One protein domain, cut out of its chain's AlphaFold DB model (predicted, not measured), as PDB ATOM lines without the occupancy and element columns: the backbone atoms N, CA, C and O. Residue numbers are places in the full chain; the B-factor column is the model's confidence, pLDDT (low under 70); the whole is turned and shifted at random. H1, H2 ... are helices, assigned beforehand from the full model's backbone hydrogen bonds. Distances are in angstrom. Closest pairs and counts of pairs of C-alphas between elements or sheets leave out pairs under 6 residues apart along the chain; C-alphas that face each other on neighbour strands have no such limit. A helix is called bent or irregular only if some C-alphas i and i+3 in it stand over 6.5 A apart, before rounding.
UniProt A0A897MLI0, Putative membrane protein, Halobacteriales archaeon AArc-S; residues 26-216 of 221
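What this domain is: This is residues 26 to 216 of the 221 residues of the protein "Putative membrane protein" of Halobacteriales archaeon AArc-S (UniProt A0A897MLI0). A flat slab of helices has an up-and-down bundle of H4, H5 and H6 along one side, each running against the one before it. A long helical hairpin of H1 and H2a lies on the other side, and the short arms H2b, H3a and H3b of two bent helices fill the place between, with H3a nearest the middle. The printed part has 191 residues, with six named helices, H1 to H6 in chain order, and no named strand: the class is all helix. It is compact, with a radius of gyration of the C-alphas of 18.4 A, and spans 65 by 44 by 24 A, only just flat.

Where its parts are: H1, residues 30 to 58, begins with C-alpha 30 at (234.063, 175.690, 250.107) and measures 41.9 A. H2, residues 67 to 96, was assigned as one helix by its hydrogen bonds but is bent, with C-alphas 85 and 88 7.1 A apart; its arms are H2a, residues 67 to 85, 27.1 A, and H2b, residues 88 to 96, 11.8 A. H3, residues 99 to 117, likewise assigned as one helix, is bent, with C-alphas 106 and 109 7.5 A apart; its arms are H3a, residues 99 to 106, 11.0 A, and H3b, residues 109 to 117, 12.6 A. H4, residues 124 to 149, measures 37.5 A, and H5, residues 160 to 184, 35.7 A. H6, residues 190 to 216, measures 40.5 A and ends with C-alpha 216 at (234.080, 147.527, 241.769).

How they stand to each other: H1 and H2a form a hairpin and touch through residues 43 to 53 of H1, closest at the C-alphas of Gly 50 and Arg 74, 7.0 A, at a steep tilt of 39 degrees. H1 touches H3a with residues 33 to 40 alone, closest at the C-alphas of Val 40 and Ile 105, 5.4 A. H2b touches H4, closest at the C-alphas of Ala 93 and Ala 140, 4.4 A. H3a touches H4, closest at the C-alphas of Val 99 and Ala 137, 4.3 A. H3b touches H1, closest at the C-alphas of Phe 43 and Pro 109, 5.6 A. H4 and H5, a hairpin, touch at the C-alphas of Ser 131 and Gly 174, 4.4 A, at a shallow tilt of 22 degrees. H5 and H6, also a hairpin, are closest at the C-alphas of Ser 168 and Leu 206, 6.9 A. H1 is apart from H4, H5 and H6. Every O i to N i+4 pair is within hydrogen-bond range in H1, H2a, H2b, H3a, H3b, H4 and H5; in H6 20 of 23 are.

The domain as a whole: The two C-alphas farthest apart, those of Trp 64 and Ala 215, are 66.1 A from each other. The printed part has no cut and no long link. Mean pLDDT of the printed part is 88.7; residues 63, 65 and 186 to 191 are under 70.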
ATOM      1  N   PHE A  26     230.746 167.516 252.730       90.50
ATOM      2  CA  PHE A  26     230.151 168.827 253.021       90.50
ATOM      3  C   PHE A  26     229.733 169.601 251.768       90.50
ATOM      4  O   PHE A  26     228.818 170.430 251.839       90.50
ATOM      5  N   GLY A  27     230.356 169.315 250.624       89.19
ATOM      6  CA  GLY A  27     229.985 169.872 249.326       89.19
ATOM      7  C   GLY A  27     231.159 169.984 248.360       89.19
ATOM      8  O   GLY A  27     232.314 169.829 248.740       89.19
ATOM      9  N   ALA A  28     230.854 170.288 247.098       88.69
ATOM     10  CA  ALA A  28     231.854 170.369 246.032       88.69
ATOM     11  C   ALA A  28     232.737 171.628 246.095       88.69
ATOM     12  O   ALA A  28     233.816 171.658 245.512       88.69
ATOM     13  N   SER A  29     232.278 172.701 246.750       90.56
ATOM     14  CA  SER A  29     233.067 173.931 246.865       90.56
ATOM     15  C   SER A  29     232.899 174.604 248.218       90.56
ATOM     16  O   SER A  29     231.781 174.829 248.680       90.56
ATOM     17  N   PHE A  30     234.021 175.024 248.806       88.69
ATOM     18  CA  PHE A  30     234.063 175.690 250.107       88.69
ATOM     19  C   PHE A  30     233.112 176.894 250.204       88.69
ATOM     20  O   PHE A  30     232.359 177.015 251.165       88.69
ATOM     21  N   ARG A  31     233.084 177.765 249.182       91.06
ATOM     22  CA  ARG A  31     232.208 178.952 249.173       91.06
ATOM     23  C   ARG A  31     230.728 178.578 249.240       91.06
ATOM     24  O   ARG A  31     229.980 179.197 249.986       91.06
ATOM     25  N   ARG A  32     230.299 177.563 248.485       92.56
ATOM     26  CA  ARG A  32     228.904 177.100 248.507       92.56
ATOM     27  C   ARG A  32     228.595 176.326 249.793       92.56
ATOM     28  O   ARG A  32     227.488 176.449 250.303       92.56
ATOM     29  N   THR A  33     229.574 175.618 250.357       92.62
ATOM     30  CA  THR A  33     229.459 174.977 251.675       92.62
ATOM     31  C   THR A  33     229.231 176.009 252.775       92.62
ATOM     32  O   THR A  33     228.344 175.826 253.603       92.62
ATOM     33  N   LEU A  34     229.949 177.136 252.742       93.44
ATOM     34  CA  LEU A  34     229.704 178.250 253.659       93.44
ATOM     35  C   LEU A  34     228.293 178.829 253.515       93.44
ATOM     36  O   LEU A  34     227.678 179.142 254.528       93.44
ATOM     37  N   VAL A  35     227.751 178.921 252.294       94.62
ATOM     38  CA  VAL A  35     226.347 179.327 252.091       94.62
ATOM     39  C   VAL A  35     225.405 178.336 252.777       94.62
ATOM     40  O   VAL A  35     224.555 178.757 253.558       94.62
ATOM     41  N   GLY A  36     225.591 177.029 252.576       93.38
ATOM     42  CA  GLY A  36     224.776 176.007 253.241       93.38
ATOM     43  C   GLY A  36     224.845 176.082 254.767       93.38
ATOM     44  O   GLY A  36     223.817 176.069 255.439       93.38
ATOM     45  N   LEU A  37     226.045 176.252 255.325       94.25
ATOM     46  CA  LEU A  37     226.229 176.427 256.767       94.25
ATOM     47  C   LEU A  37     225.613 177.731 257.284       94.25
ATOM     48  O   LEU A  37     225.027 177.737 258.362       94.25
ATOM     49  N   SER A  38     225.692 178.822 256.518       93.81
ATOM     50  CA  SER A  38     225.051 180.087 256.887       93.81
ATOM     51  C   SER A  38     223.528 179.964 256.936       93.81
ATOM     52  O   SER A  38     222.913 180.516 257.841       93.81
ATOM     53  N   ILE A  39     222.931 179.167 256.038       92.50
ATOM     54  CA  ILE A  39     221.498 178.844 256.055       92.50
ATOM     55  C   ILE A  39     221.147 178.083 257.340       92.50
ATOM     56  O   ILE A  39     220.204 178.458 258.032       92.50
ATOM     57  N   VAL A  40     221.940 177.068 257.705       93.31
ATOM     58  CA  VAL A  40     221.750 176.315 258.958       93.31
ATOM     59  C   VAL A  40     221.820 177.248 260.169       93.31
ATOM     60  O   VAL A  40     220.910 177.254 260.993       93.31
ATOM     61  N   VAL A  41     222.859 178.082 260.268       94.06
ATOM     62  CA  VAL A  41     223.020 179.037 261.379       94.06
ATOM     63  C   VAL A  41     221.868 180.043 261.425       94.06
ATOM     64  O   VAL A  41     221.381 180.358 262.511       94.06
ATOM     65  N   ALA A  42     221.397 180.518 260.269       90.75
ATOM     66  CA  ALA A  42     220.252 181.416 260.189       90.75
ATOM     67  C   ALA A  42     218.979 180.750 260.732       90.75
ATOM     68  O   ALA A  42     218.295 181.355 261.554       90.75
ATOM     69  N   PHE A  43     218.692 179.498 260.361       88.50
ATOM     70  CA  PHE A  43     217.532 178.770 260.891       88.50
ATOM     71  C   PHE A  43     217.620 178.552 262.397       88.50
ATOM     72  O   PHE A  43     216.659 178.849 263.105       88.50
ATOM     73  N   LEU A  44     218.780 178.115 262.897       89.56
ATOM     74  CA  LEU A  44     218.996 177.955 264.336       89.56
ATOM     75  C   LEU A  44     218.758 179.275 265.086       89.56
ATOM     76  O   LEU A  44     218.101 179.285 266.125       89.56
ATOM     77  N   SER A  45     219.252 180.387 264.538       89.06
ATOM     78  CA  SER A  45     219.113 181.715 265.143       89.06
ATOM     79  C   SER A  45     217.661 182.192 265.143       89.06
ATOM     80  O   SER A  45     217.175 182.647 266.173       89.06
ATOM     81  N   ILE A  46     216.949 182.053 264.019       87.06
ATOM     82  CA  ILE A  46     215.541 182.460 263.896       87.06
ATOM     83  C   ILE A  46     214.671 181.689 264.893       87.06
ATOM     84  O   ILE A  46     213.880 182.301 265.611       87.06
ATOM     85  N   VAL A  47     214.846 180.368 264.993       84.75
ATOM     86  CA  VAL A  47     214.070 179.541 265.930       84.75
ATOM     87  C   VAL A  47     214.407 179.881 267.384       84.75
ATOM     88  O   VAL A  47     213.499 180.033 268.200       84.75
ATOM     89  N   ALA A  48     215.690 180.062 267.715       84.94
ATOM     90  CA  ALA A  48     216.106 180.446 269.063       84.94
ATOM     91  C   ALA A  48     215.541 181.814 269.480       84.94
ATOM     92  O   ALA A  48     215.060 181.965 270.603       84.94
ATOM     93  N   ILE A  49     215.557 182.795 268.571       85.06
ATOM     94  CA  ILE A  49     214.967 184.119 268.797       85.06
ATOM     95  C   ILE A  49     213.452 183.994 268.983       85.06
ATOM     96  O   ILE A  49     212.917 184.543 269.943       85.06
ATOM     97  N   GLY A  50     212.762 183.241 268.121       81.19
ATOM     98  CA  GLY A  50     211.318 183.027 268.235       81.19
ATOM     99  C   GLY A  50     210.914 182.437 269.590       81.19
ATOM    100  O   GLY A  50     209.991 182.928 270.236       81.19
ATOM    101  N   GLU A  51     211.649 181.439 270.072       80.94
ATOM    102  CA  GLU A  51     211.397 180.807 271.374       80.94
ATOM    103  C   GLU A  51     211.750 181.728 272.555       80.94
ATOM    104  O   GLU A  51     211.048 181.736 273.571       80.94
ATOM    105  N   LEU A  52     212.785 182.567 272.425       83.81
ATOM    106  CA  LEU A  52     213.073 183.618 273.404       83.81
ATOM    107  C   LEU A  52     211.900 184.602 273.520       83.81
ATOM    108  O   LEU A  52     211.489 184.930 274.633       83.81
ATOM    109  N   PHE A  53     211.320 185.024 272.393       81.19
ATOM    110  CA  PHE A  53     210.137 185.887 272.384       81.19
ATOM    111  C   PHE A  53     208.943 185.232 273.081       81.19
ATOM    112  O   PHE A  53     208.319 185.863 273.931       81.19
ATOM    113  N   VAL A  54     208.658 183.957 272.794       78.75
ATOM    114  CA  VAL A  54     207.570 183.211 273.458       78.75
ATOM    115  C   VAL A  54     207.760 183.186 274.979       78.75
ATOM    116  O   VAL A  54     206.811 183.436 275.723       78.75
ATOM    117  N   ARG A  55     208.989 182.951 275.456       82.94
ATOM    118  CA  ARG A  55     209.310 182.963 276.894       82.94
ATOM    119  C   ARG A  55     209.132 184.345 277.524       82.94
ATOM    120  O   ARG A  55     208.616 184.441 278.635       82.94
ATOM    121  N   LEU A  56     209.518 185.410 276.819       83.00
ATOM    122  CA  LEU A  56     209.324 186.786 277.285       83.00
ATOM    123  C   LEU A  56     207.836 187.155 277.367       83.00
ATOM    124  O   LEU A  56     207.414 187.722 278.375       83.00
ATOM    125  N   LEU A  57     207.020 186.773 276.378       79.81
ATOM    126  CA  LEU A  57     205.565 186.960 276.446       79.81
ATOM    127  C   LEU A  57     204.954 186.219 277.644       79.81
ATOM    128  O   LEU A  57     204.152 186.794 278.379       79.81
ATOM    129  N   ALA A  58     205.364 184.969 277.883       81.75
ATOM    130  CA  ALA A  58     204.884 184.178 279.017       81.75
ATOM    131  C   ALA A  58     205.245 184.796 280.383       81.75
ATOM    132  O   ALA A  58     204.541 184.567 281.363       81.75
ATOM    133  N   SER A  59     206.304 185.612 280.448       86.81
ATOM    134  CA  SER A  59     206.702 186.343 281.660       86.81
ATOM    135  C   SER A  59     205.886 187.617 281.937       86.81
ATOM    136  O   SER A  59     206.165 188.324 282.902       86.81
ATOM    137  N   GLY A  60     204.866 187.911 281.121       81.69
ATOM    138  CA  GLY A  60     203.961 189.046 281.328       81.69
ATOM    139  C   GLY A  60     204.452 190.369 280.734       81.69
ATOM    140  O   GLY A  60     203.839 191.408 280.976       81.69
ATOM    141  N   VAL A  61     205.524 190.353 279.936       80.00
ATOM    142  CA  VAL A  61     205.966 191.535 279.183       80.00
ATOM    143  C   VAL A  61     204.945 191.808 278.077       80.00
ATOM    144  O   VAL A  61     204.810 191.023 277.137       80.00
ATOM    145  N   SER A  62     204.187 192.901 278.201       73.62
ATOM    146  CA  SER A  62     203.163 193.252 277.219       73.62
ATOM    147  C   SER A  62     203.792 193.916 275.992       73.62
ATOM    148  O   SER A  62     204.458 194.946 276.063       73.62
ATOM    149  N   PHE A  63     203.567 193.304 274.832       69.50
ATOM    150  CA  PHE A  63     204.094 193.740 273.541       69.50
ATOM    151  C   PHE A  63     202.955 194.174 272.617       69.50
ATOM    152  O   PHE A  63     202.862 193.721 271.482       69.50
ATOM    153  N   TRP A  64     202.051 195.035 273.088       71.25
ATOM    154  CA  TRP A  64     200.863 195.407 272.303       71.25
ATOM    155  C   TRP A  64     201.220 196.076 270.960       71.25
ATOM    156  O   TRP A  64     200.560 195.840 269.959       71.25
ATOM    157  N   LEU A  65     202.334 196.817 270.908       67.19
ATOM    158  CA  LEU A  65     202.909 197.377 269.673       67.19
ATOM    159  C   LEU A  65     203.706 196.366 268.825       67.19
ATOM    160  O   LEU A  65     204.084 196.679 267.702       67.19
ATOM    161  N   LEU A  66     203.990 195.173 269.352       72.88
ATOM    162  CA  LEU A  66     204.817 194.146 268.708       72.88
ATOM    163  C   LEU A  66     204.034 192.879 268.333       72.88
ATOM    164  O   LEU A  66     204.614 192.000 267.703       72.88
ATOM    165  N   ALA A  67     202.750 192.767 268.689       77.56
ATOM    166  CA  ALA A  67     201.946 191.566 268.445       77.56
ATOM    167  C   ALA A  67     201.908 191.188 266.954       77.56
ATOM    168  O   ALA A  67     202.227 190.056 266.599       77.56
ATOM    169  N   GLU A  68     201.652 192.163 266.075       81.12
ATOM    170  CA  GLU A  68     201.661 191.948 264.621       81.12
ATOM    171  C   GLU A  68     203.042 191.523 264.099       81.12
ATOM    172  O   GLU A  68     203.153 190.643 263.245       81.12
ATOM    173  N   ALA A  69     204.117 192.106 264.642       77.81
ATOM    174  CA  ALA A  69     205.482 191.747 264.266       77.81
ATOM    175  C   ALA A  69     205.830 190.313 264.703       77.81
ATOM    176  O   ALA A  69     206.462 189.576 263.947       77.81
ATOM    177  N   VAL A  70     205.396 189.898 265.896       77.69
ATOM    178  CA  VAL A  70     205.599 188.537 266.411       77.69
ATOM    179  C   VAL A  70     204.832 187.517 265.570       77.69
ATOM    180  O   VAL A  70     205.403 186.486 265.208       77.69
ATOM    181  N   ASP A  71     203.587 187.812 265.198       82.50
ATOM    182  CA  ASP A  71     202.790 186.931 264.341       82.50
ATOM    183  C   ASP A  71     203.395 186.792 262.938       82.50
ATOM    184  O   ASP A  71     203.505 185.675 262.422       82.50
ATOM    185  N   LEU A  72     203.888 187.889 262.350       82.88
ATOM    186  CA  LEU A  72     204.601 187.853 261.072       82.88
ATOM    187  C   LEU A  72     205.885 187.016 261.159       82.88
ATOM    188  O   LEU A  72     206.122 186.159 260.306       82.88
ATOM    189  N   VAL A  73     206.710 187.225 262.192       80.19
ATOM    190  CA  VAL A  73     207.953 186.459 262.403       80.19
ATOM    191  C   VAL A  73     207.649 184.976 262.599       80.19
ATOM    192  O   VAL A  73     208.331 184.125 262.023       80.19
ATOM    193  N   ARG A  74     206.601 184.645 263.361       81.50
ATOM    194  CA  ARG A  74     206.152 183.265 263.560       81.50
ATOM    195  C   ARG A  74     205.720 182.630 262.243       81.50
ATOM    196  O   ARG A  74     206.155 181.521 261.937       81.50
ATOM    197  N   TRP A  75     204.904 183.328 261.456       84.88
ATOM    198  CA  TRP A  75     204.444 182.841 260.160       84.88
ATOM    199  C   TRP A  75     205.613 182.608 259.196       84.88
ATOM    200  O   TRP A  75     205.738 181.520 258.630       84.88
ATOM    201  N   LEU A  76     206.531 183.575 259.085       82.19
ATOM    202  CA  LEU A  76     207.740 183.448 258.266       82.19
ATOM    203  C   LEU A  76     208.610 182.272 258.717       82.19
ATOM    204  O   LEU A  76     209.090 181.514 257.879       82.19
ATOM    205  N   THR A  77     208.770 182.077 260.027       81.56
ATOM    206  CA  THR A  77     209.542 180.955 260.580       81.56
ATOM    207  C   THR A  77     208.930 179.612 260.194       81.56
ATOM    208  O   THR A  77     209.660 178.710 259.794       81.56
ATOM    209  N   ILE A  78     207.599 179.479 260.251       85.62
ATOM    210  CA  ILE A  78     206.896 178.255 259.836       85.62
ATOM    211  C   ILE A  78     207.104 177.997 258.342       85.62
ATOM    212  O   ILE A  78     207.487 176.893 257.965       85.62
ATOM    213  N   VAL A  79     206.897 179.006 257.490       87.38
ATOM    214  CA  VAL A  79     207.074 178.869 256.033       87.38
ATOM    215  C   VAL A  79     208.505 178.464 255.697       87.38
ATOM    216  O   VAL A  79     208.726 177.522 254.938       87.38
ATOM    217  N   VAL A  80     209.483 179.140 256.295       85.00
ATOM    218  CA  VAL A  80     210.902 178.844 256.103       85.00
ATOM    219  C   VAL A  80     211.242 177.439 256.594       85.00
ATOM    220  O   VAL A  80     211.916 176.708 255.871       85.00
ATOM    221  N   ALA A  81     210.740 177.026 257.761       85.88
ATOM    222  CA  ALA A  81     210.936 175.678 258.278       85.88
ATOM    223  C   ALA A  81     210.377 174.633 257.303       85.88
ATOM    224  O   ALA A  81     211.120 173.760 256.868       85.88
ATOM    225  N   VAL A  82     209.123 174.772 256.862       87.88
ATOM    226  CA  VAL A  82     208.481 173.842 255.916       87.88
ATOM    227  C   VAL A  82     209.241 173.766 254.590       87.88
ATOM    228  O   VAL A  82     209.524 172.672 254.098       87.88
ATOM    229  N   LEU A  83     209.617 174.914 254.018       90.38
ATOM    230  CA  LEU A  83     210.402 174.954 252.785       90.38
ATOM    231  C   LEU A  83     211.788 174.337 252.985       90.38
ATOM    232  O   LEU A  83     212.294 173.665 252.085       90.38
ATOM    233  N   SER A  84     212.402 174.531 254.150       89.50
ATOM    234  CA  SER A  84     213.735 174.004 254.428       89.50
ATOM    235  C   SER A  84     213.784 172.487 254.539       89.50
ATOM    236  O   SER A  84     214.727 171.887 254.024       89.50
ATOM    237  N   THR A  85     212.731 171.877 255.091       88.88
ATOM    238  CA  THR A  85     212.589 170.428 255.272       88.88
ATOM    239  C   THR A  85     212.805 169.661 253.971       88.88
ATOM    240  O   THR A  85     213.360 168.565 253.989       88.88
ATOM    241  N   PHE A  86     212.386 170.224 252.832       89.94
ATOM    242  CA  PHE A  86     212.500 169.551 251.539       89.94
ATOM    243  C   PHE A  86     213.017 170.454 250.418       89.94
ATOM    244  O   PHE A  86     214.054 170.159 249.834       89.94
ATOM    245  N   VAL A  87     212.340 171.565 250.116       94.75
ATOM    246  CA  VAL A  87     212.634 172.392 248.930       94.75
ATOM    247  C   VAL A  87     214.045 172.981 248.978       94.75
ATOM    248  O   VAL A  87     214.803 172.829 248.021       94.75
ATOM    249  N   ILE A  88     214.427 173.621 250.088       95.56
ATOM    250  CA  ILE A  88     215.754 174.249 250.209       95.56
ATOM    251  C   ILE A  88     216.837 173.175 250.328       95.56
ATOM    252  O   ILE A  88     217.884 173.313 249.703       95.56
ATOM    253  N   ALA A  89     216.584 172.091 251.068       95.81
ATOM    254  CA  ALA A  89     217.525 170.982 251.182       95.81
ATOM    255  C   ALA A  89     217.807 170.337 249.816       95.81
ATOM    256  O   ALA A  89     218.963 170.233 249.417       95.81
ATOM    257  N   VAL A  90     216.775 169.981 249.045       96.19
ATOM    258  CA  VAL A  90     216.933 169.417 247.694       96.19
ATOM    259  C   VAL A  90     217.560 170.434 246.741       96.19
ATOM    260  O   VAL A  90     218.477 170.090 245.999       96.19
ATOM    261  N   GLY A  91     217.136 171.700 246.784       97.06
ATOM    262  CA  GLY A  91     217.748 172.767 245.991       97.06
ATOM    263  C   GLY A  91     219.245 172.910 246.276       97.06
ATOM    264  O   GLY A  91     220.054 173.002 245.353       97.06
ATOM    265  N   TYR A  92     219.636 172.837 247.549       96.56
ATOM    266  CA  TYR A  92     221.034 172.853 247.962       96.56
ATOM    267  C   TYR A  92     221.785 171.579 247.538       96.56
ATOM    268  O   TYR A  92     222.901 171.678 247.021       96.56
ATOM    269  N   ALA A  93     221.163 170.403 247.669       96.69
ATOM    270  CA  ALA A  93     221.696 169.125 247.199       96.69
ATOM    271  C   ALA A  93     222.058 169.193 245.710       96.69
ATOM    272  O   ALA A  93     223.154 168.809 245.305       96.69
ATOM    273  N   LEU A  94     221.154 169.753 244.903       96.75
ATOM    274  CA  LEU A  94     221.357 169.981 243.477       96.75
ATOM    275  C   LEU A  94     222.395 171.080 243.218       96.75
ATOM    276  O   LEU A  94     223.150 170.988 242.257       96.75
ATOM    277  N   PHE A  95     222.481 172.115 244.053       96.00
ATOM    278  CA  PHE A  95     223.392 173.244 243.853       96.00
ATOM    279  C   PHE A  95     224.853 172.939 244.222       96.00
ATOM    280  O   PHE A  95     225.763 173.242 243.440       96.00
ATOM    281  N   ASN A  96     225.114 172.317 245.373       94.75
ATOM    282  CA  ASN A  96     226.468 172.073 245.889       94.75
ATOM    283  C   ASN A  96     226.783 170.594 246.160       94.75
ATOM    284  O   ASN A  96     227.960 170.238 246.227       94.75
ATOM    285  N   GLY A  97     225.771 169.736 246.288       92.50
ATOM    286  CA  GLY A  97     225.948 168.397 246.841       92.50
ATOM    287  C   GLY A  97     226.209 168.459 248.347       92.50
ATOM    288  O   GLY A  97     225.697 169.339 249.037       92.50
ATOM    289  N   GLY A  98     227.029 167.537 248.852       93.62
ATOM    290  CA  GLY A  98     227.382 167.480 250.269       93.62
ATOM    291  C   GLY A  98     226.258 166.911 251.128       93.62
ATOM    292  O   GLY A  98     225.319 167.615 251.513       93.62
ATOM    293  N   VAL A  99     226.366 165.620 251.434       97.06
ATOM    294  CA  VAL A  99     225.333 164.856 252.142       97.06
ATOM    295  C   VAL A  99     225.053 165.409 253.542       97.06
ATOM    296  O   VAL A  99     223.891 165.516 253.927       97.06
ATOM    297  N   VAL A 100     226.087 165.848 254.273       97.06
ATOM    298  CA  VAL A 100     225.934 166.361 255.644       97.06
ATOM    299  C   VAL A 100     225.245 167.715 255.640       97.06
ATOM    300  O   VAL A 100     224.250 167.903 256.331       97.06
ATOM    301  N   THR A 101     225.738 168.660 254.842       96.06
ATOM    302  CA  THR A 101     225.187 170.022 254.819       96.06
ATOM    303  C   THR A 101     223.736 170.018 254.350       96.06
ATOM    304  O   THR A 101     222.891 170.679 254.945       96.06
ATOM    305  N   THR A 102     223.428 169.214 253.331       97.12
ATOM    306  CA  THR A 102     222.064 169.032 252.825       97.12
ATOM    307  C   THR A 102     221.127 168.485 253.901       97.12
ATOM    308  O   THR A 102     220.037 169.017 254.103       97.12
ATOM    309  N   TYR A 103     221.563 167.445 254.618       97.62
ATOM    310  CA  TYR A 103     220.800 166.876 255.722       97.62
ATOM    311  C   TYR A 103     220.551 167.912 256.824       97.62
ATOM    312  O   TYR A 103     219.416 168.092 257.255       97.62
ATOM    313  N   LEU A 104     221.595 168.641 257.235       96.88
ATOM    314  CA  LEU A 104     221.509 169.669 258.276       96.88
ATOM    315  C   LEU A 104     220.542 170.799 257.910       96.88
ATOM    316  O   LEU A 104     219.800 171.256 258.778       96.88
ATOM    317  N   ILE A 105     220.501 171.222 256.645       96.12
ATOM    318  CA  ILE A 105     219.523 172.214 256.172       96.12
ATOM    319  C   ILE A 105     218.094 171.720 256.423       96.12
ATOM    320  O   ILE A 105     217.290 172.480 256.952       96.12
ATOM    321  N   ALA A 106     217.804 170.451 256.122       96.19
ATOM    322  CA  ALA A 106     216.473 169.876 256.316       96.19
ATOM    323  C   ALA A 106     216.076 169.743 257.795       96.19
ATOM    324  O   ALA A 106     214.931 170.005 258.152       96.19
ATOM    325  N   VAL A 107     217.004 169.320 258.663       95.81
ATOM    326  CA  VAL A 107     216.669 168.996 260.064       95.81
ATOM    327  C   VAL A 107     216.825 170.166 261.033       95.81
ATOM    328  O   VAL A 107     216.213 170.160 262.100       95.81
ATOM    329  N   SER A 108     217.628 171.177 260.692       94.50
ATOM    330  CA  SER A 108     217.998 172.250 261.628       94.50
ATOM    331  C   SER A 108     216.835 173.051 262.233       94.50
ATOM    332  O   SER A 108     216.898 173.299 263.444       94.50
ATOM    333  N   PRO A 109     215.754 173.420 261.512       90.19
ATOM    334  CA  PRO A 109     214.655 174.156 262.139       90.19
ATOM    335  C   PRO A 109     213.906 173.307 263.171       90.19
ATOM    336  O   PRO A 109     213.521 173.802 264.227       90.19
ATOM    337  N   ILE A 110     213.731 172.012 262.902       90.56
ATOM    338  CA  ILE A 110     213.017 171.131 263.829       90.56
ATOM    339  C   ILE A 110     213.888 170.783 265.035       90.56
ATOM    340  O   ILE A 110     213.417 170.842 266.168       90.56
ATOM    341  N   LEU A 111     215.171 170.480 264.823       88.94
ATOM    342  CA  LEU A 111     216.090 170.177 265.922       88.94
ATOM    343  C   LEU A 111     216.281 171.369 266.861       88.94
ATOM    344  O   LEU A 111     216.341 171.172 268.072       88.94
ATOM    345  N   SER A 112     216.329 172.595 266.332       87.69
ATOM    346  CA  SER A 112     216.371 173.792 267.181       87.69
ATOM    347  C   SER A 112     215.100 173.941 268.010       87.69
ATOM    348  O   SER A 112     215.208 174.160 269.212       87.69
ATOM    349  N   GLY A 113     213.919 173.746 267.417       83.94
ATOM    350  CA  GLY A 113     212.647 173.814 268.145       83.94
ATOM    351  C   GLY A 113     212.501 172.734 269.225       83.94
ATOM    352  O   GLY A 113     211.972 172.989 270.304       83.94
ATOM    353  N   LEU A 114     212.998 171.520 268.971       85.25
ATOM    354  CA  LEU A 114     213.015 170.450 269.977       85.25
ATOM    355  C   LEU A 114     213.984 170.771 271.122       85.25
ATOM    356  O   LEU A 114     213.638 170.603 272.293       85.25
ATOM    357  N   ALA A 115     215.176 171.277 270.794       86.00
ATOM    358  CA  ALA A 115     216.185 171.639 271.782       86.00
ATOM    359  C   ALA A 115     215.715 172.773 272.708       86.00
ATOM    360  O   ALA A 115     215.916 172.702 273.919       86.00
ATOM    361  N   THR A 116     215.049 173.799 272.171       81.69
ATOM    362  CA  THR A 116     214.557 174.946 272.957       81.69
ATOM    363  C   THR A 116     213.394 174.592 273.879       81.69
ATOM    364  O   THR A 116     213.259 175.198 274.947       81.69
ATOM    365  N   ARG A 117     212.563 173.611 273.509       79.12
ATOM    366  CA  ARG A 117     211.423 173.153 274.321       79.12
ATOM    367  C   ARG A 117     211.810 172.154 275.409       79.12
ATOM    368  O   ARG A 117     210.994 171.885 276.282       79.12
ATOM    369  N   GLY A 118     213.018 171.589 275.362       77.44
ATOM    370  CA  GLY A 118     213.481 170.580 276.325       77.44
ATOM    371  C   GLY A 118     212.735 169.240 276.245       77.44
ATOM    372  O   GLY A 118     212.975 168.354 277.063       77.44
ATOM    373  N   HIS A 119     211.856 169.070 275.255       74.94
ATOM    374  CA  HIS A 119     211.066 167.864 275.041       74.94
ATOM    375  C   HIS A 119     211.421 167.244 273.690       74.94
ATOM    376  O   HIS A 119     211.048 167.748 272.633       74.94
ATOM    377  N   TRP A 120     212.101 166.101 273.737       74.69
ATOM    378  CA  TRP A 120     212.463 165.307 272.562       74.69
ATOM    379  C   TRP A 120     211.341 164.331 272.199       74.69
ATOM    380  O   TRP A 120     211.516 163.115 272.224       74.69
ATOM    381  N   ALA A 121     210.155 164.865 271.909       76.56
ATOM    382  CA  ALA A 121     209.052 164.065 271.389       76.56
ATOM    383  C   ALA A 121     209.155 163.988 269.861       76.56
ATOM    384  O   ALA A 121     209.212 165.007 269.170       76.56
ATOM    385  N   LEU A 122     209.183 162.768 269.329       79.31
ATOM    386  CA  LEU A 122     209.327 162.519 267.900       79.31
ATOM    387  C   LEU A 122     207.956 162.650 267.216       79.31
ATOM    388  O   LEU A 122     207.230 161.676 267.052       79.31
ATOM    389  N   GLY A 123     207.574 163.892 266.904       86.00
ATOM    390  CA  GLY A 123     206.311 164.225 266.235       86.00
ATOM    391  C   GLY A 123     206.354 164.075 264.708       86.00
ATOM    392  O   GLY A 123     207.372 163.671 264.134       86.00
ATOM    393  N   VAL A 124     205.253 164.458 264.046       86.69
ATOM    394  CA  VAL A 124     205.129 164.468 262.573       86.69
ATOM    395  C   VAL A 124     206.273 165.268 261.947       86.69
ATOM    396  O   VAL A 124     206.986 164.752 261.093       86.69
ATOM    397  N   ASP A 125     206.504 166.496 262.417       88.06
ATOM    398  CA  ASP A 125     207.480 167.411 261.812       88.06
ATOM    399  C   ASP A 125     208.917 166.885 261.908       88.06
ATOM    400  O   ASP A 125     209.675 166.950 260.942       88.06
ATOM    401  N   ALA A 126     209.284 166.300 263.054       90.06
ATOM    402  CA  ALA A 126     210.590 165.669 263.242       90.06
ATOM    403  C   ALA A 126     210.755 164.454 262.329       90.06
ATOM    404  O   ALA A 126     211.791 164.293 261.689       90.06
ATOM    405  N   THR A 127     209.713 163.632 262.216       91.81
ATOM    406  CA  THR A 127     209.701 162.465 261.331       91.81
ATOM    407  C   THR A 127     209.871 162.869 259.867       91.81
ATOM    408  O   THR A 127     210.692 162.284 259.153       91.81
ATOM    409  N   LEU A 128     209.136 163.895 259.428       91.25
ATOM    410  CA  LEU A 128     209.233 164.440 258.077       91.25
ATOM    411  C   LEU A 128     210.620 165.035 257.823       91.25
ATOM    412  O   LEU A 128     211.222 164.718 256.805       91.25
ATOM    413  N   ALA A 129     211.169 165.822 258.750       93.69
ATOM    414  CA  ALA A 129     212.496 166.413 258.596       93.69
ATOM    415  C   ALA A 129     213.614 165.374 258.515       93.69
ATOM    416  O   ALA A 129     214.474 165.474 257.642       93.69
ATOM    417  N   LEU A 130     213.581 164.343 259.360       95.50
ATOM    418  CA  LEU A 130     214.553 163.247 259.311       95.50
ATOM    419  C   LEU A 130     214.462 162.479 257.985       95.50
ATOM    420  O   LEU A 130     215.486 162.210 257.355       95.50
ATOM    421  N   SER A 131     213.244 162.161 257.542       95.44
ATOM    422  CA  SER A 131     213.006 161.393 256.314       95.44
ATOM    423  C   SER A 131     213.368 162.190 255.059       95.44
ATOM    424  O   SER A 131     214.132 161.717 254.219       95.44
ATOM    425  N   CYS A 132     212.882 163.429 254.946       95.25
ATOM    426  CA  CYS A 132     213.202 164.334 253.845       95.25
ATOM    427  C   CYS A 132     214.689 164.699 253.823       95.25
ATOM    428  O   CYS A 132     215.286 164.739 252.748       95.25
ATOM    429  N   GLY A 133     215.311 164.884 254.990       96.88
ATOM    430  CA  GLY A 133     216.751 165.082 255.104       96.88
ATOM    431  C   GLY A 133     217.539 163.893 254.563       96.88
ATOM    432  O   GLY A 133     218.499 164.090 253.820       96.88
ATOM    433  N   ALA A 134     217.131 162.660 254.875       97.50
ATOM    434  CA  ALA A 134     217.776 161.456 254.351       97.50
ATOM    435  C   ALA A 134     217.621 161.318 252.823       97.50
ATOM    436  O   ALA A 134     218.580 160.979 252.123       97.50
ATOM    437  N   ILE A 135     216.435 161.635 252.293       97.19
ATOM    438  CA  ILE A 135     216.181 161.688 250.845       97.19
ATOM    439  C   ILE A 135     217.097 162.731 250.190       97.19
ATOM    440  O   ILE A 135     217.801 162.431 249.225       97.19
ATOM    441  N   ALA A 136     217.148 163.948 250.737       97.31
ATOM    442  CA  ALA A 136     217.971 165.031 250.210       97.31
ATOM    443  C   ALA A 136     219.472 164.698 250.279       97.31
ATOM    444  O   ALA A 136     220.192 164.930 249.310       97.31
ATOM    445  N   ALA A 137     219.944 164.081 251.368       97.81
ATOM    446  CA  ALA A 137     221.315 163.583 251.490       97.81
ATOM    447  C   ALA A 137     221.643 162.540 250.408       97.81
ATOM    448  O   ALA A 137     222.707 162.592 249.794       97.81
ATOM    449  N   THR A 138     220.701 161.648 250.098       97.50
ATOM    450  CA  THR A 138     220.870 160.655 249.028       97.50
ATOM    451  C   THR A 138     220.958 161.320 247.661       97.50
ATOM    452  O   THR A 138     221.860 161.014 246.882       97.50
ATOM    453  N   ILE A 139     220.096 162.300 247.381       97.12
ATOM    454  CA  ILE A 139     220.184 163.112 246.160       97.12
ATOM    455  C   ILE A 139     221.550 163.806 246.085       97.12
ATOM    456  O   ILE A 139     222.214 163.739 245.051       97.12
ATOM    457  N   ALA A 140     222.014 164.411 247.181       97.19
ATOM    458  CA  ALA A 140     223.315 165.073 247.245       97.19
ATOM    459  C   ALA A 140     224.472 164.109 246.940       97.19
ATOM    460  O   ALA A 140     225.407 164.497 246.237       97.19
ATOM    461  N   LEU A 141     224.404 162.858 247.410       96.56
ATOM    462  CA  LEU A 141     225.400 161.826 247.116       96.56
ATOM    463  C   LEU A 141     225.471 161.529 245.611       96.56
ATOM    464  O   LEU A 141     226.553 161.552 245.024       96.56
ATOM    465  N   TYR A 142     224.319 161.314 244.969       95.56
ATOM    466  CA  TYR A 142     224.242 161.055 243.527       95.56
ATOM    467  C   TYR A 142     224.685 162.258 242.693       95.56
ATOM    468  O   TYR A 142     225.434 162.091 241.732       95.56
ATOM    469  N   VAL A 143     224.280 163.473 243.071       95.31
ATOM    470  CA  VAL A 143     224.704 164.713 242.402       95.31
ATOM    471  C   VAL A 143     226.217 164.897 242.511       95.31
ATOM    472  O   VAL A 143     226.864 165.253 241.527       95.31
ATOM    473  N   THR A 144     226.790 164.629 243.686       94.06
ATOM    474  CA  THR A 144     228.241 164.719 243.911       94.06
ATOM    475  C   THR A 144     228.981 163.689 243.059       94.06
ATOM    476  O   THR A 144     229.935 164.047 242.367       94.06
ATOM    477  N   GLY A 145     228.493 162.446 243.018       92.81
ATOM    478  CA  GLY A 145     229.041 161.403 242.149       92.81
ATOM    479  C   GLY A 145     228.984 161.783 240.669       92.81
ATOM    480  O   GLY A 145     230.015 161.776 240.003       92.81
ATOM    481  N   TYR A 146     227.817 162.215 240.178       93.69
ATOM    482  CA  TYR A 146     227.632 162.644 238.788       93.69
ATOM    483  C   TYR A 146     228.584 163.776 238.395       93.69
ATOM    484  O   TYR A 146     229.188 163.735 237.329       93.69
ATOM    485  N   ARG A 147     228.762 164.772 239.265       91.88
ATOM    486  CA  ARG A 147     229.670 165.898 239.005       91.88
ATOM    487  C   ARG A 147     231.137 165.505 239.014       91.88
ATOM    488  O   ARG A 147     231.916 166.102 238.281       91.88
ATOM    489  N   THR A 148     231.503 164.539 239.847       91.12
ATOM    490  CA  THR A 148     232.902 164.134 240.010       91.12
ATOM    491  C   THR A 148     233.334 163.164 238.917       91.12
ATOM    492  O   THR A 148     234.457 163.250 238.434       91.12
ATOM    493  N   THR A 149     232.450 162.256 238.494       90.94
ATOM    494  CA  THR A 149     232.789 161.195 237.531       90.94
ATOM    495  C   THR A 149     232.185 161.402 236.144       90.94
ATOM    496  O   THR A 149     232.541 160.685 235.213       90.94
ATOM    497  N   GLY A 150     231.258 162.351 235.983       92.06
ATOM    498  CA  GLY A 150     230.542 162.608 234.729       92.06
ATOM    499  C   GLY A 150     229.475 161.563 234.389       92.06
ATOM    500  O   GLY A 150     228.898 161.606 233.303       92.06
ATOM    501  N   THR A 151     229.200 160.606 235.284       89.62
ATOM    502  CA  THR A 151     228.293 159.484 235.006       89.62
ATOM    503  C   THR A 151     227.142 159.420 236.001       89.62
ATOM    504  O   THR A 151     227.318 159.611 237.198       89.62
ATOM    505  N   ALA A 152     225.935 159.116 235.514       87.44
ATOM    506  CA  ALA A 152     224.762 158.922 236.376       87.44
ATOM    507  C   ALA A 152     224.787 157.573 237.124       87.44
ATOM    508  O   ALA A 152     223.919 157.285 237.945       87.44
ATOM    509  N   ARG A 153     225.767 156.716 236.815       89.56
ATOM    510  CA  ARG A 153     225.926 155.407 237.445       89.56
ATOM    511  C   ARG A 153     226.715 155.556 238.753       89.56
ATOM    512  O   ARG A 153     227.699 156.299 238.774       89.56
ATOM    513  N   PRO A 154     226.351 154.811 239.816       89.56
ATOM    514  CA  PRO A 154     227.162 154.727 241.023       89.56
ATOM    515  C   PRO A 154     228.612 154.378 240.684       89.56
ATOM    516  O   PRO A 154     228.879 153.393 239.987       89.56
ATOM    517  N   SER A 155     229.529 155.223 241.139       88.38
ATOM    518  CA  SER A 155     230.950 155.187 240.799       88.38
ATOM    519  C   SER A 155     231.779 155.621 242.004       88.38
ATOM    520  O   SER A 155     231.272 156.254 242.928       88.38
ATOM    521  N   ARG A 156     233.056 155.232 242.029       89.75
ATOM    522  CA  ARG A 156     233.966 155.619 243.110       89.75
ATOM    523  C   ARG A 156     234.454 157.046 242.897       89.75
ATOM    524  O   ARG A 156     234.816 157.413 241.784       89.75
ATOM    525  N   PHE A 157     234.484 157.816 243.975       90.19
ATOM    526  CA  PHE A 157     235.089 159.139 244.039       90.19
ATOM    527  C   PHE A 157     235.548 159.419 245.476       90.19
ATOM    528  O   PHE A 157     235.181 158.696 246.405       90.19
ATOM    529  N   GLU A 158     236.374 160.445 245.661       89.12
ATOM    530  CA  GLU A 158     236.894 160.822 246.978       89.12
ATOM    531  C   GLU A 158     235.754 161.159 247.959       89.12
ATOM    532  O   GLU A 158     234.875 161.963 247.656       89.12
ATOM    533  N   GLY A 159     235.744 160.520 249.134       89.69
ATOM    534  CA  GLY A 159     234.713 160.722 250.161       89.69
ATOM    535  C   GLY A 159     233.367 160.031 249.894       89.69
ATOM    536  O   GLY A 159     232.413 160.271 250.636       89.69
ATOM    537  N   VAL A 160     233.261 159.170 248.869       93.69
ATOM    538  CA  VAL A 160     232.031 158.397 248.602       93.69
ATOM    539  C   VAL A 160     231.680 157.444 249.744       93.69
ATOM    540  O   VAL A 160     230.505 157.272 250.045       93.69
ATOM    541  N   GLU A 161     232.683 156.842 250.388       94.44
ATOM    542  CA  GLU A 161     232.494 155.890 251.487       94.44
ATOM    543  C   GLU A 161     231.892 156.578 252.714       94.44
ATOM    544  O   GLU A 161     230.826 156.179 253.176       94.44
ATOM    545  N   ASP A 162     232.489 157.685 253.159       95.31
ATOM    546  CA  ASP A 162     231.939 158.513 254.238       95.31
ATOM    547  C   ASP A 162     230.534 159.021 253.894       95.31
ATOM    548  O   ASP A 162     229.632 159.028 254.733       95.31
ATOM    549  N   GLY A 163     230.330 159.415 252.632       95.44
ATOM    550  CA  GLY A 163     229.034 159.844 252.124       95.44
ATOM    551  C   GLY A 163     227.977 158.742 252.209       95.44
ATOM    552  O   GLY A 163     226.864 158.995 252.675       95.44
ATOM    553  N   LEU A 164     228.318 157.520 251.802       96.19
ATOM    554  CA  LEU A 164     227.452 156.346 251.890       96.19
ATOM    555  C   LEU A 164     227.164 155.955 253.338       96.19
ATOM    556  O   LEU A 164     226.003 155.706 253.662       96.19
ATOM    557  N   LEU A 165     228.175 155.932 254.210       97.19
ATOM    558  CA  LEU A 165     228.020 155.612 255.632       97.19
ATOM    559  C   LEU A 165     227.101 156.614 256.330       97.19
ATOM    560  O   LEU A 165     226.138 156.216 256.992       97.19
ATOM    561  N   PHE A 166     227.344 157.912 256.130       97.50
ATOM    562  CA  PHE A 166     226.502 158.967 256.687       97.50
ATOM    563  C   PHE A 166     225.065 158.851 256.178       97.50
ATOM    564  O   PHE A 166     224.130 158.802 256.975       97.50
ATOM    565  N   THR A 167     224.891 158.753 254.856       97.38
ATOM    566  CA  THR A 167     223.561 158.731 254.233       97.38
ATOM    567  C   THR A 167     222.774 157.493 254.656       97.38
ATOM    568  O   THR A 167     221.630 157.616 255.077       97.38
ATOM    569  N   SER A 168     223.406 156.315 254.660       97.81
ATOM    570  CA  SER A 168     222.780 155.071 255.132       97.81
ATOM    571  C   SER A 168     222.330 155.190 256.589       97.81
ATOM    572  O   SER A 168     221.209 154.809 256.920       97.81
ATOM    573  N   SER A 169     223.166 155.783 257.449       97.88
ATOM    574  CA  SER A 169     222.848 155.986 258.866       97.88
ATOM    575  C   SER A 169     221.626 156.888 259.050       97.88
ATOM    576  O   SER A 169     220.688 156.521 259.759       97.88
ATOM    577  N   VAL A 170     221.584 158.042 258.375       97.81
ATOM    578  CA  VAL A 170     220.437 158.957 258.490       97.81
ATOM    579  C   VAL A 170     219.173 158.406 257.826       97.81
ATOM    580  O   VAL A 170     218.077 158.677 258.315       97.81
ATOM    581  N   THR A 171     219.290 157.580 256.781       97.69
ATOM    582  CA  THR A 171     218.151 156.857 256.195       97.69
ATOM    583  C   THR A 171     217.569 155.843 257.172       97.69
ATOM    584  O   THR A 171     216.349 155.783 257.313       97.69
ATOM    585  N   VAL A 172     218.403 155.088 257.897       97.50
ATOM    586  CA  VAL A 172     217.929 154.176 258.953       97.50
ATOM    587  C   VAL A 172     217.220 154.953 260.062       97.50
ATOM    588  O   VAL A 172     216.121 154.571 260.460       97.50
ATOM    589  N   ILE A 173     217.791 156.074 260.514       96.19
ATOM    590  CA  ILE A 173     217.153 156.948 261.512       96.19
ATOM    591  C   ILE A 173     215.787 157.440 261.008       96.19
ATOM    592  O   ILE A 173     214.800 157.342 261.736       96.19
ATOM    593  N   GLY A 174     215.710 157.913 259.759       94.19
ATOM    594  CA  GLY A 174     214.460 158.340 259.127       94.19
ATOM    595  C   GLY A 174     213.421 157.218 259.044       94.19
ATOM    596  O   GLY A 174     212.258 157.434 259.371       94.19
ATOM    597  N   MET A 175     213.836 155.996 258.693       94.19
ATOM    598  CA  MET A 175     212.941 154.834 258.645       94.19
ATOM    599  C   MET A 175     212.403 154.456 260.022       94.19
ATOM    600  O   MET A 175     211.208 154.210 260.160       94.19
ATOM    601  N   VAL A 176     213.260 154.420 261.044       94.00
ATOM    602  CA  VAL A 176     212.844 154.095 262.417       94.00
ATOM    603  C   VAL A 176     211.900 155.167 262.959       94.00
ATOM    604  O   VAL A 176     210.896 154.828 263.583       94.00
ATOM    605  N   ALA A 177     212.188 156.443 262.689       91.69
ATOM    606  CA  ALA A 177     211.305 157.558 263.010       91.69
ATOM    607  C   ALA A 177     209.925 157.386 262.358       91.69
ATOM    608  O   ALA A 177     208.911 157.421 263.051       91.69
ATOM    609  N   LEU A 178     209.896 157.117 261.049       90.88
ATOM    610  CA  LEU A 178     208.664 156.910 260.288       90.88
ATOM    611  C   LEU A 178     207.870 155.702 260.794       90.88
ATOM    612  O   LEU A 178     206.665 155.799 261.005       90.88
ATOM    613  N   TRP A 179     208.543 154.579 261.044       90.56
ATOM    614  CA  TRP A 179     207.918 153.366 261.561       90.56
ATOM    615  C   TRP A 179     207.314 153.574 262.953       90.56
ATOM    616  O   TRP A 179     206.154 153.223 263.185       90.56
ATOM    617  N   ARG A 180     208.061 154.194 263.877       88.75
ATOM    618  CA  ARG A 180     207.532 154.554 265.201       88.75
ATOM    619  C   ARG A 180     206.335 155.482 265.085       88.75
ATOM    620  O   ARG A 180     205.348 155.272 265.779       88.75
ATOM    621  N   PHE A 181     206.398 156.475 264.208       86.38
ATOM    622  CA  PHE A 181     205.289 157.397 264.016       86.38
ATOM    623  C   PHE A 181     204.021 156.672 263.525       86.38
ATOM    624  O   PHE A 181     202.967 156.788 264.147       86.38
ATOM    625  N   VAL A 182     204.134 155.867 262.463       85.06
ATOM    626  CA  VAL A 182     203.003 155.132 261.860       85.06
ATOM    627  C   VAL A 182     202.379 154.127 262.832       85.06
ATOM    628  O   VAL A 182     201.170 153.939 262.829       85.06
ATOM    629  N   THR A 183     203.182 153.486 263.682       85.25
ATOM    630  CA  THR A 183     202.678 152.490 264.646       85.25
ATOM    631  C   THR A 183     202.039 153.097 265.894       85.25
ATOM    632  O   THR A 183     201.267 152.420 266.567       85.25
ATOM    633  N   THR A 184     202.354 154.351 266.223       82.62
ATOM    634  CA  THR A 184     201.878 155.015 267.451       82.62
ATOM    635  C   THR A 184     200.726 155.985 267.213       82.62
ATOM    636  O   THR A 184     200.066 156.389 268.168       82.62
ATOM    637  N   THR A 185     200.467 156.358 265.959       74.94
ATOM    638  CA  THR A 185     199.482 157.381 265.600       74.94
ATOM    639  C   THR A 185     198.339 156.774 264.790       74.94
ATOM    640  O   THR A 185     198.565 156.147 263.764       74.94
ATOM    641  N   THR A 186     197.094 156.987 265.226       63.91
ATOM    642  CA  THR A 186     195.872 156.450 264.591       63.91
ATOM    643  C   THR A 186     195.317 157.324 263.460       63.91
ATOM    644  O   THR A 186     194.241 157.041 262.941       63.91
ATOM    645  N   ALA A 187     195.995 158.416 263.106       57.44
ATOM    646  CA  ALA A 187     195.500 159.404 262.152       57.44
ATOM    647  C   ALA A 187     196.065 159.180 260.739       57.44
ATOM    648  O   ALA A 187     197.277 159.062 260.545       57.44
ATOM    649  N   GLU A 188     195.170 159.178 259.747       56.41
ATOM    650  CA  GLU A 188     195.497 159.169 258.320       56.41
ATOM    651  C   GLU A 188     196.146 160.500 257.908       56.41
ATOM    652  O   GLU A 188     195.483 161.453 257.507       56.41
ATOM    653  N   PHE A 189     197.469 160.594 258.012       65.75
ATOM    654  CA  PHE A 189     198.201 161.751 257.503       65.75
ATOM    655  C   PHE A 189     198.597 161.533 256.037       65.75
ATOM    656  O   PHE A 189     199.542 160.804 255.736       65.75
ATOM    657  N   THR A 190     197.925 162.230 255.114       63.50
ATOM    658  CA  THR A 190     198.209 162.205 253.662       63.50
ATOM    659  C   THR A 190     199.662 162.564 253.318       63.50
ATOM    660  O   THR A 190     200.188 162.158 252.291       63.50
ATOM    661  N   THR A 191     200.365 163.315 254.167       66.25
ATOM    662  CA  THR A 191     201.779 163.659 253.933       66.25
ATOM    663  C   THR A 191     202.711 162.460 254.143       66.25
ATOM    664  O   THR A 191     203.727 162.329 253.465       66.25
ATOM    665  N   ILE A 192     202.356 161.546 255.050       71.50
ATOM    666  CA  ILE A 192     203.163 160.362 255.378       71.50
ATOM    667  C   ILE A 192     203.109 159.332 254.254       71.50
ATOM    668  O   ILE A 192     204.124 158.704 253.945       71.50
ATOM    669  N   THR A 193     201.963 159.228 253.577       76.19
ATOM    670  CA  THR A 193     201.791 158.323 252.435       76.19
ATOM    671  C   THR A 193     202.674 158.702 251.243       76.19
ATOM    672  O   THR A 193     203.013 157.829 250.451       76.19
ATOM    673  N   LEU A 194     203.117 159.963 251.136       78.56
ATOM    674  CA  LEU A 194     204.070 160.408 250.110       78.56
ATOM    675  C   LEU A 194     205.534 160.185 250.511       78.56
ATOM    676  O   LEU A 194     206.366 159.855 249.665       78.56
ATOM    677  N   VAL A 195     205.869 160.341 251.794       85.38
ATOM    678  CA  VAL A 195     207.257 160.206 252.271       85.38
ATOM    679  C   VAL A 195     207.698 158.747 252.346       85.38
ATOM    680  O   VAL A 195     208.844 158.440 252.020       85.38
ATOM    681  N   GLN A 196     206.798 157.832 252.708       88.12
ATOM    682  CA  GLN A 196     207.100 156.403 252.794       88.12
ATOM    683  C   GLN A 196     207.653 155.798 251.485       88.12
ATOM    684  O   GLN A 196     208.733 155.200 251.535       88.12
ATOM    685  N   PRO A 197     207.007 155.953 250.310       90.56
ATOM    686  CA  PRO A 197     207.554 155.430 249.061       90.56
ATOM    687  C   PRO A 197     208.859 156.130 248.659       90.56
ATOM    688  O   PRO A 197     209.778 155.469 248.182       90.56
ATOM    689  N   ALA A 198     208.994 157.439 248.900       91.50
ATOM    690  CA  ALA A 198     210.229 158.168 248.603       91.50
ATOM    691  C   ALA A 198     211.421 157.666 249.444       91.50
ATOM    692  O   ALA A 198     212.542 157.524 248.944       91.50
ATOM    693  N   LEU A 199     211.177 157.333 250.713       92.62
ATOM    694  CA  LEU A 199     212.186 156.744 251.587       92.62
ATOM    695  C   LEU A 199     212.508 155.295 251.188       92.62
ATOM    696  O   LEU A 199     213.673 154.904 251.207       92.62
ATOM    697  N   ALA A 200     211.523 154.515 250.734       94.06
ATOM    698  CA  ALA A 200     211.770 153.180 250.184       94.06
ATOM    699  C   ALA A 200     212.660 153.233 248.927       94.06
ATOM    700  O   ALA A 200     213.636 152.489 248.825       94.06
ATOM    701  N   VAL A 201     212.392 154.168 248.006       95.44
ATOM    702  CA  VAL A 201     213.256 154.426 246.838       95.44
ATOM    703  C   VAL A 201     214.670 154.806 247.278       95.44
ATOM    704  O   VAL A 201     215.643 154.338 246.690       95.44
ATOM    705  N   THR A 202     214.795 155.597 248.345       95.44
ATOM    706  CA  THR A 202     216.090 155.975 248.928       95.44
ATOM    707  C   THR A 202     216.883 154.755 249.408       95.44
ATOM    708  O   THR A 202     218.060 154.625 249.079       95.44
ATOM    709  N   VAL A 203     216.241 153.819 250.113       97.19
ATOM    710  CA  VAL A 203     216.877 152.565 250.559       97.19
ATOM    711  C   VAL A 203     217.357 151.734 249.373       97.19
ATOM    712  O   VAL A 203     218.498 151.274 249.366       97.19
ATOM    713  N   VAL A 204     216.514 151.574 248.348       97.31
ATOM    714  CA  VAL A 204     216.872 150.821 247.136       97.31
ATOM    715  C   VAL A 204     218.042 151.485 246.407       97.31
ATOM    716  O   VAL A 204     218.974 150.795 245.994       97.31
ATOM    717  N   ALA A 205     218.034 152.814 246.288       95.75
ATOM    718  CA  ALA A 205     219.115 153.571 245.665       95.75
ATOM    719  C   ALA A 205     220.445 153.369 246.409       95.75
ATOM    720  O   ALA A 205     221.452 153.038 245.784       95.75
ATOM    721  N   LEU A 206     220.449 153.478 247.740       96.50
ATOM    722  CA  LEU A 206     221.647 153.250 248.556       96.50
ATOM    723  C   LEU A 206     222.128 151.797 248.493       96.50
ATOM    724  O   LEU A 206     223.326 151.564 248.348       96.50
ATOM    725  N   GLY A 207     221.216 150.823 248.539       96.62
ATOM    726  CA  GLY A 207     221.552 149.405 248.387       96.62
ATOM    727  C   GLY A 207     222.187 149.109 247.028       96.62
ATOM    728  O   GLY A 207     223.222 148.443 246.950       96.62
ATOM    729  N   TYR A 208     221.631 149.679 245.955       96.62
ATOM    730  CA  TYR A 208     222.224 149.599 244.623       96.62
ATOM    731  C   TYR A 208     223.605 150.264 244.574       96.62
ATOM    732  O   TYR A 208     224.526 149.722 243.961       96.62
ATOM    733  N   TYR A 209     223.782 151.403 245.247       95.75
ATOM    734  CA  TYR A 209     225.073 152.082 245.328       95.75
ATOM    735  C   TYR A 209     226.127 151.214 246.023       95.75
ATOM    736  O   TYR A 209     227.201 150.999 245.459       95.75
ATOM    737  N   TRP A 210     225.810 150.659 247.197       96.38
ATOM    738  CA  TRP A 210     226.693 149.752 247.935       96.38
ATOM    739  C   TRP A 210     227.068 148.518 247.118       96.38
ATOM    740  O   TRP A 210     228.251 148.199 247.006       96.38
ATOM    741  N   TYR A 211     226.091 147.877 246.468       95.94
ATOM    742  CA  TYR A 211     226.340 146.737 245.583       95.94
ATOM    743  C   TYR A 211     227.336 147.085 244.468       95.94
ATOM    744  O   TYR A 211     228.297 146.358 244.217       95.94
ATOM    745  N   ARG A 212     227.145 148.235 243.811       93.69
ATOM    746  CA  ARG A 212     228.039 148.702 242.743       93.69
ATOM    747  C   ARG A 212     229.430 149.056 243.260       93.69
ATOM    748  O   ARG A 212     230.408 148.787 242.566       93.69
ATOM    749  N   TRP A 213     229.521 149.645 244.448       90.31
ATOM    750  CA  TRP A 213     230.790 149.965 245.092       90.31
ATOM    751  C   TRP A 213     231.579 148.697 245.453       90.31
ATOM    752  O   TRP A 213     232.780 148.644 245.173       90.31
ATOM    753  N   ALA A 214     230.901 147.671 245.977       90.88
ATOM    754  CA  ALA A 214     231.484 146.374 246.322       90.88
ATOM    755  C   ALA A 214     231.960 145.604 245.076       90.88
ATOM    756  O   ALA A 214     233.116 145.186 245.005       90.88
ATOM    757  N   ALA A 215     231.129 145.532 244.030       90.62
ATOM    758  CA  ALA A 215     231.474 144.867 242.767       90.62
ATOM    759  C   ALA A 215     232.605 145.562 241.979       90.62
ATOM    760  O   ALA A 215     233.147 144.995 241.026       90.62
ATOM    761  N   ALA A 216     232.928 146.815 242.314       87.19
ATOM    762  CA  ALA A 216     234.080 147.527 241.769       87.19
ATOM    763  C   ALA A 216     235.375 147.241 242.553       87.19
ATOM    764  O   ALA A 216     236.446 147.334 241.962       87.19
TER     765      ALA A 216